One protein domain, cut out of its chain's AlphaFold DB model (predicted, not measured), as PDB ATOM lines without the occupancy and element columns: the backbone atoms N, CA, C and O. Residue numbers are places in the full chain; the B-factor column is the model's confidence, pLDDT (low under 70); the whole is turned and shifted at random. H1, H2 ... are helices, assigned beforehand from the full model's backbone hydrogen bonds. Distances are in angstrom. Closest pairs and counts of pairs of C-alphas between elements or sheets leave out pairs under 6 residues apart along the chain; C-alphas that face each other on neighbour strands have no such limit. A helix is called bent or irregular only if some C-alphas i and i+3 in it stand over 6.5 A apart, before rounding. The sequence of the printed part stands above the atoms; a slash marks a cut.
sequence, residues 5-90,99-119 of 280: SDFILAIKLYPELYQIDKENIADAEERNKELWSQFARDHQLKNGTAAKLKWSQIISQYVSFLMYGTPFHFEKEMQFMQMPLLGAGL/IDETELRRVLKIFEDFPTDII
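AT A GLANCE: This is residues 5 to 90 and 99 to 119 of the 280 residues of an uncharacterized protein of Bactrocera latifrons (UniProt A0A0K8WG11). The long helix H3 runs through the middle, with H2 meeting its first residues as an L and the short H1 and H4 crosswise over one side. H5 slants loosely past another side, leading to small H6 at the edge. The printed part has 107 residues, six named helices, H1 to H6 along the chain, and no named strand: all helix, compact, radius of gyration of the C-alphas 14.0 A, spans 34 by 32 by 31 A.

IN THESE COORDINATES: H3, residues 48 to 68, spans 29.9 A from C-alpha 48 at (143.815, 157.097, 77.229). H2, residues 25 to 42, spans 25.7 A. H1 is residues 5 to 12, H4 77 to 85, H5 101 to 112 and H6 116 to 119, ending at (131.336, 169.413, 82.639). H4 is irregular: C-alphas 77 and 80 are 7.3 A apart.

HOW THE PARTS SIT: H3, with residues 48 to 52 alone, touches H2 residues 33 to 41, about perpendicular at 79 degrees; the closest C-alphas, Ser 37 and Gly 48, are 3.9 A apart. H1 touches H4, closest C-alphas Ile 8 and Glu 77 at 6.8 A. H5 is close to H3 but not clearly touching, closest C-alphas Ser 56 and Phe 111 at 6.6 A. H6 touches no helix. O i to N i+4 pairs are all within hydrogen-bond range in H1 and H3, 13 of 14 in H2, 7 of 8 in H5 and 1 of 5 in H4, where 2 of 6 O i to N i+3 pairs are; H6 is too short.

THE WHOLE: The farthest C-alphas, Gln 44 and Asp 100, are 38.2 A apart. Residues 91 to 98 are cut out, a gap of 12.6 A between C-alphas 90 and 99. The link H1 to H2 is long. pLDDT is under 70 at residues 20 to 25, 83 to 90 and 99 to 119.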
ATOM      1  N   SER A   5     147.253 162.717  93.688       95.00
ATOM      2  CA  SER A   5     148.679 162.715  94.035       95.00
ATOM      3  C   SER A   5     149.422 161.558  93.357       95.00
ATOM      4  O   SER A   5     150.396 161.795  92.642       95.00
ATOM      5  N   ASP A   6     148.913 160.325  93.473       95.00
ATOM      6  CA  ASP A   6     149.521 159.152  92.822       95.00
ATOM      7  C   ASP A   6     149.513 159.285  91.295       95.00
ATOM      8  O   ASP A   6     150.455 158.875  90.623       95.00
ATOM      9  N   PHE A   7     148.455 159.880  90.739       96.12
ATOM     10  CA  PHE A   7     148.330 160.128  89.305       96.12
ATOM     11  C   PHE A   7     149.383 161.125  88.802       96.12
ATOM     12  O   PHE A   7     150.004 160.881  87.770       96.12
ATOM     13  N   ILE A   8     149.628 162.216  89.535       96.00
ATOM     14  CA  ILE A   8     150.670 163.201  89.199       96.00
ATOM     15  C   ILE A   8     152.059 162.564  89.285       96.00
ATOM     16  O   ILE A   8     152.878 162.738  88.383       96.00
ATOM     17  N   LEU A   9     152.321 161.799  90.349       93.44
ATOM     18  CA  LEU A   9     153.594 161.102  90.524       93.44
ATOM     19  C   LEU A   9     153.830 160.064  89.429       93.44
ATOM     20  O   LEU A   9     154.952 159.947  88.948       93.44
ATOM     21  N   ALA A  10     152.783 159.357  89.005       95.31
ATOM     22  CA  ALA A  10     152.856 158.447  87.876       95.31
ATOM     23  C   ALA A  10     153.216 159.190  86.586       95.31
ATOM     24  O   ALA A  10     154.176 158.808  85.931       95.31
ATOM     25  N   ILE A  11     152.526 160.288  86.255       94.12
ATOM     26  CA  ILE A  11     152.829 161.085  85.053       94.12
ATOM     27  C   ILE A  11     154.259 161.617  85.068       94.12
ATOM     28  O   ILE A  11     154.916 161.625  84.033       94.12
ATOM     29  N   LYS A  12     154.777 162.008  86.235       93.25
ATOM     30  CA  LYS A  12     156.162 162.471  86.377       93.25
ATOM     31  C   LYS A  12     157.192 161.447  85.873       93.25
ATOM     32  O   LYS A  12     158.268 161.854  85.443       93.25
ATOM     33  N   LEU A  13     156.868 160.151  85.910       92.31
ATOM     34  CA  LEU A  13     157.718 159.064  85.407       92.31
ATOM     35  C   LEU A  13     157.677 158.900  83.879       92.31
ATOM     36  O   LEU A  13     158.501 158.157  83.356       92.31
ATOM     37  N   TYR A  14     156.773 159.596  83.183       91.25
ATOM     38  CA  TYR A  14     156.616 159.563  81.724       91.25
ATOM     39  C   TYR A  14     156.746 160.978  81.129       91.25
ATOM     40  O   TYR A  14     155.732 161.603  80.791       91.25
ATOM     41  N   PRO A  15     157.974 161.528  81.035       88.00
ATOM     42  CA  PRO A  15     158.245 162.830  80.423       88.00
ATOM     43  C   PRO A  15     157.598 163.040  79.055       88.00
ATOM     44  O   PRO A  15     157.099 164.124  78.765       88.00
ATOM     45  N   GLU A  16     157.521 161.982  78.259       88.88
ATOM     46  CA  GLU A  16     156.994 161.961  76.896       88.88
ATOM     47  C   GLU A  16     155.499 162.322  76.828       88.88
ATOM     48  O   GLU A  16     154.996 162.734  75.786       88.88
ATOM     49  N   LEU A  17     154.762 162.193  77.939       89.19
ATOM     50  CA  LEU A  17     153.347 162.572  78.000       89.19
ATOM     51  C   LEU A  17     153.128 164.088  78.067       89.19
ATOM     52  O   LEU A  17     152.023 164.558  77.775       89.19
ATOM     53  N   TYR A  18     154.134 164.850  78.504       85.38
ATOM     54  CA  TYR A  18     154.010 166.289  78.759       85.38
ATOM     55  C   TYR A  18     155.119 167.144  78.141       85.38
ATOM     56  O   TYR A  18     154.981 168.367  78.104       85.38
ATOM     57  N   GLN A  19     156.187 166.535  77.634       82.00
ATOM     58  CA  GLN A  19     157.154 167.183  76.759       82.00
ATOM     59  C   GLN A  19     156.659 167.014  75.325       82.00
ATOM     60  O   GLN A  19     156.653 165.917  74.776       82.00
ATOM     61  N   ILE A  20     156.151 168.097  74.739       66.06
ATOM     62  CA  ILE A  20     155.775 168.096  73.327       66.06
ATOM     63  C   ILE A  20     157.065 168.296  72.539       66.06
ATOM     64  O   ILE A  20     157.546 169.425  72.416       66.06
ATOM     65  N   ASP A  21     157.630 167.204  72.034       63.41
ATOM     66  CA  ASP A  21     158.734 167.276  71.082       63.41
ATOM     67  C   ASP A  21     158.280 168.076  69.853       63.41
ATOM     68  O   ASP A  21     157.225 167.822  69.267       63.41
ATOM     69  N   LYS A  22     159.070 169.086  69.471       62.56
ATOM     70  CA  LYS A  22     158.768 169.979  68.337       62.56
ATOM     71  C   LYS A  22     158.978 169.301  66.969       62.56
ATOM     72  O   LYS A  22     158.735 169.932  65.941       62.56
ATOM     73  N   GLU A  23     159.423 168.044  66.927       55.59
ATOM     74  CA  GLU A  23     159.771 167.340  65.689       55.59
ATOM     75  C   GLU A  23     158.605 166.487  65.158       55.59
ATOM     76  O   GLU A  23     158.106 165.595  65.835       55.59
ATOM     77  N   ASN A  24     158.188 166.766  63.915       63.03
ATOM     78  CA  ASN A  24     157.148 166.065  63.143       63.03
ATOM     79  C   ASN A  24     155.802 165.837  63.863       63.03
ATOM     80  O   ASN A  24     155.511 164.782  64.422       63.03
ATOM     81  N   ILE A  25     154.921 166.829  63.709       68.25
ATOM     82  CA  ILE A  25     153.599 166.941  64.346       68.25
ATOM     83  C   ILE A  25     152.708 165.697  64.140       68.25
ATOM     84  O   ILE A  25     152.011 165.298  65.068       68.25
ATOM     85  N   ALA A  26     152.728 165.078  62.954       75.94
ATOM     86  CA  ALA A  26     151.827 163.965  62.634       75.94
ATOM     87  C   ALA A  26     152.205 162.661  63.362       75.94
ATOM     88  O   ALA A  26     151.374 162.079  64.059       75.94
ATOM     89  N   ASP A  27     153.468 162.236  63.266       79.62
ATOM     90  CA  ASP A  27     153.945 161.006  63.916       79.62
ATOM     91  C   ASP A  27     153.957 161.143  65.448       79.62
ATOM     92  O   ASP A  27     153.751 160.168  66.177       79.62
ATOM     93  N   ALA A  28     154.180 162.362  65.949       81.56
ATOM     94  CA  ALA A  28     154.163 162.660  67.374       81.56
ATOM     95  C   ALA A  28     152.761 162.498  67.984       81.56
ATOM     96  O   ALA A  28     152.630 161.996  69.102       81.56
ATOM     97  N   GLU A  29     151.702 162.880  67.265       84.75
ATOM     98  CA  GLU A  29     150.331 162.783  67.775       84.75
ATOM     99  C   GLU A  29     149.882 161.325  67.953       84.75
ATOM    100  O   GLU A  29     149.290 160.978  68.982       84.75
ATOM    101  N   GLU A  30     150.206 160.452  66.995       87.56
ATOM    102  CA  GLU A  30     149.861 159.031  67.070       87.56
ATOM    103  C   GLU A  30     150.601 158.331  68.217       87.56
ATOM    104  O   GLU A  30     149.968 157.656  69.038       87.56
ATOM    105  N   ARG A  31     151.909 158.588  68.371       88.50
ATOM    106  CA  ARG A  31     152.690 158.086  69.516       88.50
ATOM    107  C   ARG A  31     152.144 158.595  70.844       88.50
ATOM    108  O   ARG A  31     152.007 157.825  71.788       88.50
ATOM    109  N   ASN A  32     151.778 159.873  70.926       89.38
ATOM    110  CA  ASN A  32     151.209 160.457  72.139       89.38
ATOM    111  C   ASN A  32     149.878 159.772  72.509       89.38
ATOM    112  O   ASN A  32     149.646 159.404  73.664       89.38
ATOM    113  N   LYS A  33     149.015 159.506  71.521       92.44
ATOM    114  CA  LYS A  33     147.767 158.756  71.725       92.44
ATOM    115  C   LYS A  33     148.023 157.332  72.230       92.44
ATOM    116  O   LYS A  33     147.289 156.854  73.106       92.44
ATOM    117  N   GLU A  34     149.046 156.660  71.709       94.38
ATOM    118  CA  GLU A  34     149.457 155.334  72.175       94.38
ATOM    119  C   GLU A  34     149.995 155.375  73.611       94.38
ATOM    120  O   GLU A  34     149.543 154.587  74.447       94.38
ATOM    121  N   LEU A  35     150.853 156.344  73.940       94.50
ATOM    122  CA  LEU A  35     151.402 156.538  75.284       94.50
ATOM    123  C   LEU A  35     150.305 156.784  76.324       94.50
ATOM    124  O   LEU A  35     150.286 156.126  77.362       94.50
ATOM    125  N   TRP A  36     149.326 157.650  76.037       96.31
ATOM    126  CA  TRP A  36     148.175 157.837  76.930       96.31
ATOM    127  C   TRP A  36     147.350 156.565  77.093       96.31
ATOM    128  O   TRP A  36     146.820 156.301  78.173       96.31
ATOM    129  N   SER A  37     147.216 155.777  76.028       96.88
ATOM    130  CA  SER A  37     146.492 154.507  76.076       96.88
ATOM    131  C   SER A  37     147.230 153.475  76.927       96.88
ATOM    132  O   SER A  37     146.589 152.779  77.712       96.88
ATOM    133  N   GLN A  38     148.559 153.410  76.822       96.31
ATOM    134  CA  GLN A  38     149.410 152.570  77.662       96.31
ATOM    135  C   GLN A  38     149.338 153.004  79.129       96.31
ATOM    136  O   GLN A  38     148.982 152.198  79.984       96.31
ATOM    137  N   PHE A  39     149.538 154.293  79.401       96.25
ATOM    138  CA  PHE A  39     149.420 154.867  80.738       96.25
ATOM    139  C   PHE A  39     148.050 154.570  81.371       96.25
ATOM    140  O   PHE A  39     147.946 154.178  82.534       96.25
ATOM    141  N   ALA A  40     146.967 154.696  80.598       96.62
ATOM    142  CA  ALA A  40     145.632 154.376  81.084       96.62
ATOM    143  C   ALA A  40     145.469 152.896  81.464       96.62
ATOM    144  O   ALA A  40     144.814 152.613  82.468       96.62
ATOM    145  N   ARG A  41     146.065 151.966  80.704       96.19
ATOM    146  CA  ARG A  41     146.060 150.533  81.042       96.19
ATOM    147  C   ARG A  41     146.806 150.273  82.348       96.19
ATOM    148  O   ARG A  41     146.245 149.633  83.237       96.19
ATOM    149  N   ASP A  42     148.005 150.829  82.485       95.31
ATOM    150  CA  ASP A  42     148.880 150.604  83.643       95.31
ATOM    151  C   ASP A  42     148.259 151.129  84.949       95.31
ATOM    152  O   ASP A  42     148.411 150.530  86.015       95.31
ATOM    153  N   HIS A  43     147.459 152.196  84.859       94.00
ATOM    154  CA  HIS A  43     146.809 152.837  86.005       94.00
ATOM    155  C   HIS A  43     145.304 152.543  86.143       94.00
ATOM    156  O   HIS A  43     144.608 153.229  86.898       94.00
ATOM    157  N   GLN A  44     144.793 151.508  85.460       93.81
ATOM    158  CA  GLN A  44     143.394 151.050  85.548       93.81
ATOM    159  C   GLN A  44     142.358 152.150  85.230       93.81
ATOM    160  O   GLN A  44     141.293 152.244  85.850       93.81
ATOM    161  N   LEU A  45     142.673 153.016  84.268       93.69
ATOM    162  CA  LEU A  45     141.777 154.052  83.759       93.69
ATOM    163  C   LEU A  45     140.964 153.516  82.578       93.69
ATOM    164  O   LEU A  45     141.359 152.579  81.893       93.69
ATOM    165  N   LYS A  46     139.802 154.129  82.323       93.50
ATOM    166  CA  LYS A  46     138.859 153.642  81.300       93.50
ATOM    167  C   LYS A  46     139.455 153.629  79.889       93.50
ATOM    168  O   LYS A  46     139.167 152.721  79.122       93.50
ATOM    169  N   ASN A  47     140.209 154.665  79.533       96.69
ATOM    170  CA  ASN A  47     140.890 154.815  78.249       96.69
ATOM    171  C   ASN A  47     141.920 155.957  78.327       96.69
ATOM    172  O   ASN A  47     141.899 156.757  79.269       96.69
ATOM    173  N   GLY A  48     142.800 156.042  77.324       95.88
ATOM    174  CA  GLY A  48     143.815 157.097  77.229       95.88
ATOM    175  C   GLY A  48     143.222 158.504  77.195       95.88
ATOM    176  O   GLY A  48     143.732 159.405  77.854       95.88
ATOM    177  N   THR A  49     142.079 158.689  76.529       95.25
ATOM    178  CA  THR A  49     141.380 159.983  76.468       95.25
ATOM    179  C   THR A  49     140.959 160.484  77.850       95.25
ATOM    180  O   THR A  49     141.117 161.662  78.154       95.25
ATOM    181  N   ALA A  50     140.462 159.600  78.718       95.19
ATOM    182  CA  ALA A  50     140.082 159.941  80.084       95.19
ATOM    183  C   ALA A  50     141.303 160.304  80.941       95.19
ATOM    184  O   ALA A  50     141.218 161.223  81.756       95.19
ATOM    185  N   ALA A  51     142.433 159.618  80.745       95.88
ATOM    186  CA  ALA A  51     143.692 159.950  81.407       95.88
ATOM    187  C   ALA A  51     144.202 161.333  80.969       95.88
ATOM    188  O   ALA A  51     144.453 162.188  81.817       95.88
ATOM    189  N   LYS A  52     144.237 161.589  79.655       94.94
ATOM    190  CA  LYS A  52     144.619 162.884  79.077       94.94
ATOM    191  C   LYS A  52     143.720 164.019  79.575       94.94
ATOM    192  O   LYS A  52     144.213 165.073  79.961       94.94
ATOM    193  N   LEU A  53     142.404 163.796  79.624       94.56
ATOM    194  CA  LEU A  53     141.450 164.781  80.141       94.56
ATOM    195  C   LEU A  53     141.683 165.074  81.628       94.56
ATOM    196  O   LEU A  53     141.688 166.235  82.029       94.56
ATOM    197  N   LYS A  54     141.906 164.037  82.445       95.44
ATOM    198  CA  LYS A  54     142.216 164.205  83.870       95.44
ATOM    199  C   LYS A  54     143.503 165.013  84.063       95.44
ATOM    200  O   LYS A  54     143.538 165.918  84.890       95.44
ATOM    201  N   TRP A  55     144.535 164.718  83.277       95.50
ATOM    202  CA  TRP A  55     145.786 165.469  83.301       95.50
ATOM    203  C   TRP A  55     145.598 166.937  82.911       95.50
ATOM    204  O   TRP A  55     146.044 167.821  83.638       95.50
ATOM    205  N   SER A  56     144.852 167.205  81.837       92.44
ATOM    206  CA  SER A  56     144.488 168.563  81.413       92.44
ATOM    207  C   SER A  56     143.782 169.352  82.527       92.44
ATOM    208  O   SER A  56     144.137 170.498  82.803       92.44
ATOM    209  N   GLN A  57     142.845 168.728  83.247       94.75
ATOM    210  CA  GLN A  57     142.163 169.365  84.381       94.75
ATOM    211  C   GLN A  57     143.130 169.733  85.515       94.75
ATOM    212  O   GLN A  57     143.035 170.829  86.067       94.75
ATOM    213  N   ILE A  58     144.071 168.844  85.844       95.25
ATOM    214  CA  ILE A  58     145.098 169.101  86.863       95.25
ATOM    215  C   ILE A  58     146.016 170.246  86.422       95.25
ATOM    216  O   ILE A  58     146.275 171.154  87.213       95.25
ATOM    217  N   ILE A  59     146.458 170.252  85.159       92.81
ATOM    218  CA  ILE A  59     147.259 171.347  84.595       92.81
ATOM    219  C   ILE A  59     146.493 172.667  84.682       92.81
ATOM    220  O   ILE A  59     147.043 173.650  85.165       92.81
ATOM    221  N   SER A  60     145.226 172.705  84.271       90.88
ATOM    222  CA  SER A  60     144.405 173.922  84.308       90.88
ATOM    223  C   SER A  60     144.287 174.505  85.725       90.88
ATOM    224  O   SER A  60     144.442 175.715  85.929       90.88
ATOM    225  N   GLN A  61     144.096 173.647  86.732       93.88
ATOM    226  CA  GLN A  61     144.098 174.064  88.138       93.88
ATOM    227  C   GLN A  61     145.470 174.578  88.584       93.88
ATOM    228  O   GLN A  61     145.549 175.595  89.276       93.88
ATOM    229  N   TYR A  62     146.547 173.911  88.169       92.44
ATOM    230  CA  TYR A  62     147.906 174.331  88.491       92.44
ATOM    231  C   TYR A  62     148.257 175.685  87.862       92.44
ATOM    232  O   TYR A  62     148.774 176.568  88.541       92.44
ATOM    233  N   VAL A  63     147.899 175.899  86.595       86.31
ATOM    234  CA  VAL A  63     148.069 177.184  85.904       86.31
ATOM    235  C   VAL A  63     147.256 178.278  86.594       86.31
ATOM    236  O   VAL A  63     147.767 179.372  86.820       86.31
ATOM    237  N   SER A  64     146.026 177.979  87.017       85.44
ATOM    238  CA  SER A  64     145.209 178.923  87.790       85.44
ATOM    239  C   SER A  64     145.877 179.307  89.116       85.44
ATOM    240  O   SER A  64     145.895 180.483  89.485       85.44
ATOM    241  N   PHE A  65     146.497 178.343  89.804       90.62
ATOM    242  CA  PHE A  65     147.296 178.600  91.001       90.62
ATOM    243  C   PHE A  65     148.491 179.515  90.714       90.62
ATOM    244  O   PHE A  65     148.712 180.466  91.462       90.62
ATOM    245  N   LEU A  66     149.224 179.279  89.625       83.00
ATOM    246  CA  LEU A  66     150.367 180.111  89.246       83.00
ATOM    247  C   LEU A  66     149.949 181.550  88.904       83.00
ATOM    248  O   LEU A  66     150.574 182.496  89.380       83.00
ATOM    249  N   MET A  67     148.875 181.714  88.129       78.25
ATOM    250  CA  MET A  67     148.428 183.011  87.604       78.25
ATOM    251  C   MET A  67     147.661 183.852  88.625       78.25
ATOM    252  O   MET A  67     147.829 185.070  88.703       78.25
ATOM    253  N   TYR A  68     146.792 183.211  89.404       84.62
ATOM    254  CA  TYR A  68     145.829 183.893  90.268       84.62
ATOM    255  C   TYR A  68     146.066 183.622  91.756       84.62
ATOM    256  O   TYR A  68     145.412 184.225  92.605       84.62
ATOM    257  N   GLY A  69     146.991 182.721  92.106       83.19
ATOM    258  CA  GLY A  69     147.246 182.335  93.492       83.19
ATOM    259  C   GLY A  69     146.126 181.503  94.121       83.19
ATOM    260  O   GLY A  69     146.061 181.428  95.350       83.19
ATOM    261  N   THR A  70     145.237 180.902  93.318       89.25
ATOM    262  CA  THR A  70     144.138 180.053  93.806       89.25
ATOM    263  C   THR A  70     144.685 178.822  94.521       89.25
ATOM    264  O   THR A  70     145.546 178.171  93.941       89.25
ATOM    265  N   PRO A  71     144.198 178.434  95.714       92.06
ATOM    266  CA  PRO A  71     144.728 177.278  96.437       92.06
ATOM    267  C   PRO A  71     144.749 176.002  95.587       92.06
ATOM    268  O   PRO A  71     143.720 175.583  95.059       92.06
ATOM    269  N   PHE A  72     145.916 175.364  95.491       94.94
ATOM    270  CA  PHE A  72     146.098 174.106  94.776       94.94
ATOM    271  C   PHE A  72     146.871 173.123  95.649       94.94
ATOM    272  O   PHE A  72     147.976 173.399  96.106       94.94
ATOM    273  N   HIS A  73     146.250 171.977  95.915       94.31
ATOM    274  CA  HIS A  73     146.690 171.056  96.962       94.31
ATOM    275  C   HIS A  73     147.928 170.240  96.567       94.31
ATOM    276  O   HIS A  73     148.583 169.694  97.447       94.31
ATOM    277  N   PHE A  74     148.259 170.193  95.272       95.50
ATOM    278  CA  PHE A  74     149.368 169.407  94.720       95.50
ATOM    279  C   PHE A  74     150.505 170.289  94.186       95.50
ATOM    280  O   PHE A  74     151.202 169.928  93.237       95.50
ATOM    281  N   GLU A  75     150.655 171.498  94.739       91.50
ATOM    282  CA  GLU A  75     151.661 172.472  94.298       91.50
ATOM    283  C   GLU A  75     153.067 171.865  94.264       91.50
ATOM    284  O   GLU A  75     153.794 172.065  93.290       91.50
ATOM    285  N   LYS A  76     153.442 171.124  95.314       91.75
ATOM    286  CA  LYS A  76     154.782 170.540  95.463       91.75
ATOM    287  C   LYS A  76     155.026 169.440  94.436       91.75
ATOM    288  O   LYS A  76     156.095 169.374  93.839       91.75
ATOM    289  N   GLU A  77     154.026 168.603  94.211       93.19
ATOM    290  CA  GLU A  77     154.065 167.490  93.272       93.19
ATOM    291  C   GLU A  77     154.135 167.986  91.828       93.19
ATOM    292  O   GLU A  77     154.818 167.368  91.021       93.19
ATOM    293  N   MET A  78     153.505 169.123  91.518       93.12
ATOM    294  CA  MET A  78     153.489 169.726  90.181       93.12
ATOM    295  C   MET A  78     154.710 170.600  89.861       93.12
ATOM    296  O   MET A  78     154.806 171.112  88.748       93.12
ATOM    297  N   GLN A  79     155.681 170.762  90.770       87.25
ATOM    298  CA  GLN A  79     156.856 171.613  90.519       87.25
ATOM    299  C   GLN A  79     157.663 171.201  89.277       87.25
ATOM    300  O   GLN A  79     158.230 172.063  88.613       87.25
ATOM    301  N   PHE A  80     157.677 169.913  88.911       87.00
ATOM    302  CA  PHE A  80     158.387 169.451  87.707       87.00
ATOM    303  C   PHE A  80     157.790 170.006  86.404       87.00
ATOM    304  O   PHE A  80     158.495 170.091  85.405       87.00
ATOM    305  N   MET A  81     156.521 170.423  86.422       85.94
ATOM    306  CA  MET A  81     155.845 171.014  85.267       85.94
ATOM    307  C   MET A  81     156.204 172.480  85.041       85.94
ATOM    308  O   MET A  81     155.877 173.016  83.987       85.94
ATOM    309  N   GLN A  82     156.891 173.135  85.981       78.94
ATOM    310  CA  GLN A  82     157.285 174.533  85.804       78.94
ATOM    311  C   GLN A  82     158.227 174.707  84.612       78.94
ATOM    312  O   GLN A  82     158.047 175.642  83.848       78.94
ATOM    313  N   MET A  83     159.176 173.792  84.399       69.88
ATOM    314  CA  MET A  83     160.131 173.907  83.291       69.88
ATOM    315  C   MET A  83     159.476 173.683  81.912       69.88
ATOM    316  O   MET A  83     159.622 174.555  81.059       69.88
ATOM    317  N   PRO A  84     158.697 172.603  81.676       65.62
ATOM    318  CA  PRO A  84     157.995 172.410  80.403       65.62
ATOM    319  C   PRO A  84     156.946 173.485  80.094       65.62
ATOM    320  O   PRO A  84     156.822 173.893  78.945       65.62
ATOM    321  N   LEU A  85     156.198 173.964  81.098       65.94
ATOM    322  CA  LEU A  85     155.178 175.005  80.888       65.94
ATOM    323  C   LEU A  85     155.780 176.380  80.589       65.94
ATOM    324  O   LEU A  85     155.101 177.221  80.006       65.94
ATOM    325  N   LEU A  86     157.024 176.608  81.008       60.53
ATOM    326  CA  LEU A  86     157.747 177.858  80.799       60.53
ATOM    327  C   LEU A  86     158.801 177.750  79.693       60.53
ATOM    328  O   LEU A  86     159.605 178.653  79.570       60.53
ATOM    329  N   GLY A  87     158.877 176.659  78.927       57.47
ATOM    330  CA  GLY A  87     159.827 176.546  77.810       57.47
ATOM    331  C   GLY A  87     161.320 176.481  78.180       57.47
ATOM    332  O   GLY A  87     162.141 176.270  77.296       57.47
ATOM    333  N   ALA A  88     161.695 176.561  79.461       50.44
ATOM    334  CA  ALA A  88     163.083 176.729  79.916       50.44
ATOM    335  C   ALA A  88     163.976 175.462  79.834       50.44
ATOM    336  O   ALA A  88     165.020 175.389  80.477       50.44
ATOM    337  N   GLY A  89     163.560 174.421  79.107       46.44
ATOM    338  CA  GLY A  89     164.230 173.111  79.079       46.44
ATOM    339  C   GLY A  89     164.890 172.720  77.756       46.44
ATOM    340  O   GLY A  89     165.535 171.676  77.706       46.44
ATOM    341  N   LEU A  90     164.730 173.508  76.694       46.97
ATOM    342  CA  LEU A  90     165.316 173.230  75.382       46.97
ATOM    343  C   LEU A  90     166.411 174.260  75.129       46.97
ATOM    344  O   LEU A  90     166.099 175.406  74.852       46.97
ATOM    345  N   ILE A  99     159.760 184.606  76.339       48.50
ATOM    346  CA  ILE A  99     158.563 183.801  76.658       48.50
ATOM    347  C   ILE A  99     157.369 184.723  76.448       48.50
ATOM    348  O   ILE A  99     156.916 185.438  77.346       48.50
ATOM    349  N   ASP A 100     156.917 184.762  75.202       52.81
ATOM    350  CA  ASP A 100     155.781 185.561  74.806       52.81
ATOM    351  C   ASP A 100     154.539 185.010  75.499       52.81
ATOM    352  O   ASP A 100     154.250 183.810  75.492       52.81
ATOM    353  N   GLU A 101     153.730 185.914  76.043       49.19
ATOM    354  CA  GLU A 101     152.359 185.651  76.484       49.19
ATOM    355  C   GLU A 101     151.565 184.843  75.434       49.19
ATOM    356  O   GLU A 101     150.679 184.057  75.767       49.19
ATOM    357  N   THR A 102     151.934 184.982  74.159       47.38
ATOM    358  CA  THR A 102     151.460 184.212  73.008       47.38
ATOM    359  C   THR A 102     151.742 182.708  73.108       47.38
ATOM    360  O   THR A 102     150.891 181.909  72.719       47.38
ATOM    361  N   GLU A 103     152.899 182.293  73.624       52.84
ATOM    362  CA  GLU A 103     153.261 180.882  73.790       52.84
ATOM    363  C   GLU A 103     152.506 180.264  74.976       52.84
ATOM    364  O   GLU A 103     151.902 179.202  74.833       52.84
ATOM    365  N   LEU A 104     152.376 181.000  76.088       53.84
ATOM    366  CA  LEU A 104     151.496 180.638  77.211       53.84
ATOM    367  C   LEU A 104     150.019 180.567  76.795       53.84
ATOM    368  O   LEU A 104     149.311 179.632  77.169       53.84
ATOM    369  N   ARG A 105     149.547 181.507  75.966       52.62
ATOM    370  CA  ARG A 105     148.204 181.465  75.367       52.62
ATOM    371  C   ARG A 105     148.049 180.301  74.394       52.62
ATOM    372  O   ARG A 105     146.972 179.724  74.342       52.62
ATOM    373  N   ARG A 106     149.089 179.911  73.649       58.62
ATOM    374  CA  ARG A 106     149.063 178.726  72.774       58.62
ATOM    375  C   ARG A 106     148.935 177.446  73.597       58.62
ATOM    376  O   ARG A 106     148.106 176.607  73.263       58.62
ATOM    377  N   VAL A 107     149.682 177.340  74.698       53.72
ATOM    378  CA  VAL A 107     149.532 176.255  75.678       53.72
ATOM    379  C   VAL A 107     148.108 176.247  76.240       53.72
ATOM    380  O   VAL A 107     147.472 175.202  76.235       53.72
ATOM    381  N   LEU A 108     147.552 177.400  76.626       55.66
ATOM    382  CA  LEU A 108     146.164 177.513  77.099       55.66
ATOM    383  C   LEU A 108     145.122 177.137  76.034       55.66
ATOM    384  O   LEU A 108     144.150 176.464  76.362       55.66
ATOM    385  N   LYS A 109     145.330 177.504  74.764       54.66
ATOM    386  CA  LYS A 109     144.396 177.219  73.664       54.66
ATOM    387  C   LYS A 109     144.284 175.718  73.374       54.66
ATOM    388  O   LYS A 109     143.185 175.229  73.147       54.66
ATOM    389  N   ILE A 110     145.385 174.969  73.525       55.97
ATOM    390  CA  ILE A 110     145.381 173.490  73.486       55.97
ATOM    391  C   ILE A 110     144.443 172.897  74.556       55.97
ATOM    392  O   ILE A 110     143.913 171.798  74.383       55.97
ATOM    393  N   PHE A 111     144.222 173.614  75.662       46.62
ATOM    394  CA  PHE A 111     143.384 173.162  76.772       46.62
ATOM    395  C   PHE A 111     141.965 173.764  76.781       46.62
ATOM    396  O   PHE A 111     141.082 173.164  77.396       46.62
ATOM    397  N   GLU A 112     141.714 174.885  76.092       46.84
ATOM    398  CA  GLU A 112     140.375 175.485  75.920       46.84
ATOM    399  C   GLU A 112     139.530 174.817  74.822       46.84
ATOM    400  O   GLU A 112     138.305 174.832  74.921       46.84
ATOM    401  N   ASP A 113     140.142 174.161  73.829       45.94
ATOM    402  CA  ASP A 113     139.431 173.517  72.707       45.94
ATOM    403  C   ASP A 113     138.660 172.224  73.090       45.94
ATOM    404  O   ASP A 113     138.158 171.498  72.227       45.94
ATOM    405  N   PHE A 114     138.517 171.910  74.383       47.09
ATOM    406  CA  PHE A 114     137.681 170.795  74.838       47.09
ATOM    407  C   PHE A 114     136.227 171.241  75.050       47.09
ATOM    408  O   PHE A 114     135.981 172.193  75.791       47.09
ATOM    409  N   PRO A 115     135.232 170.531  74.482       42.50
ATOM    410  CA  PRO A 115     133.836 170.937  74.568       42.50
ATOM    411  C   PRO A 115     133.362 170.996  76.027       42.50
ATOM    412  O   PRO A 115     133.266 169.984  76.731       42.50
ATOM    413  N   THR A 116     133.014 172.208  76.464       48.78
ATOM    414  CA  THR A 116     132.521 172.570  77.804       48.78
ATOM    415  C   THR A 116     131.231 171.833  78.198       48.78
ATOM    416  O   THR A 116     130.823 171.837  79.364       48.78
ATOM    417  N   ASP A 117     130.598 171.139  77.251       46.19
ATOM    418  CA  ASP A 117     129.322 170.450  77.431       46.19
ATOM    419  C   ASP A 117     129.416 169.185  78.304       46.19
ATOM    420  O   ASP A 117     128.416 168.760  78.886       46.19
ATOM    421  N   ILE A 118     130.614 168.623  78.511       48.25
ATOM    422  CA  ILE A 118     130.802 167.423  79.352       48.25
ATOM    423  C   ILE A 118     130.829 167.770  80.859       48.25
ATOM    424  O   ILE A 118     130.507 166.935  81.709       48.25
ATOM    425  N   ILE A 119     131.135 169.019  81.231       44.34
ATOM    426  CA  ILE A 119     131.336 169.413  82.639       44.34
ATOM    427  C   ILE A 119     130.001 169.609  83.386       44.34
ATOM    428  O   ILE A 119     129.925 169.393  84.599       44.34
TER     429      ILE A 119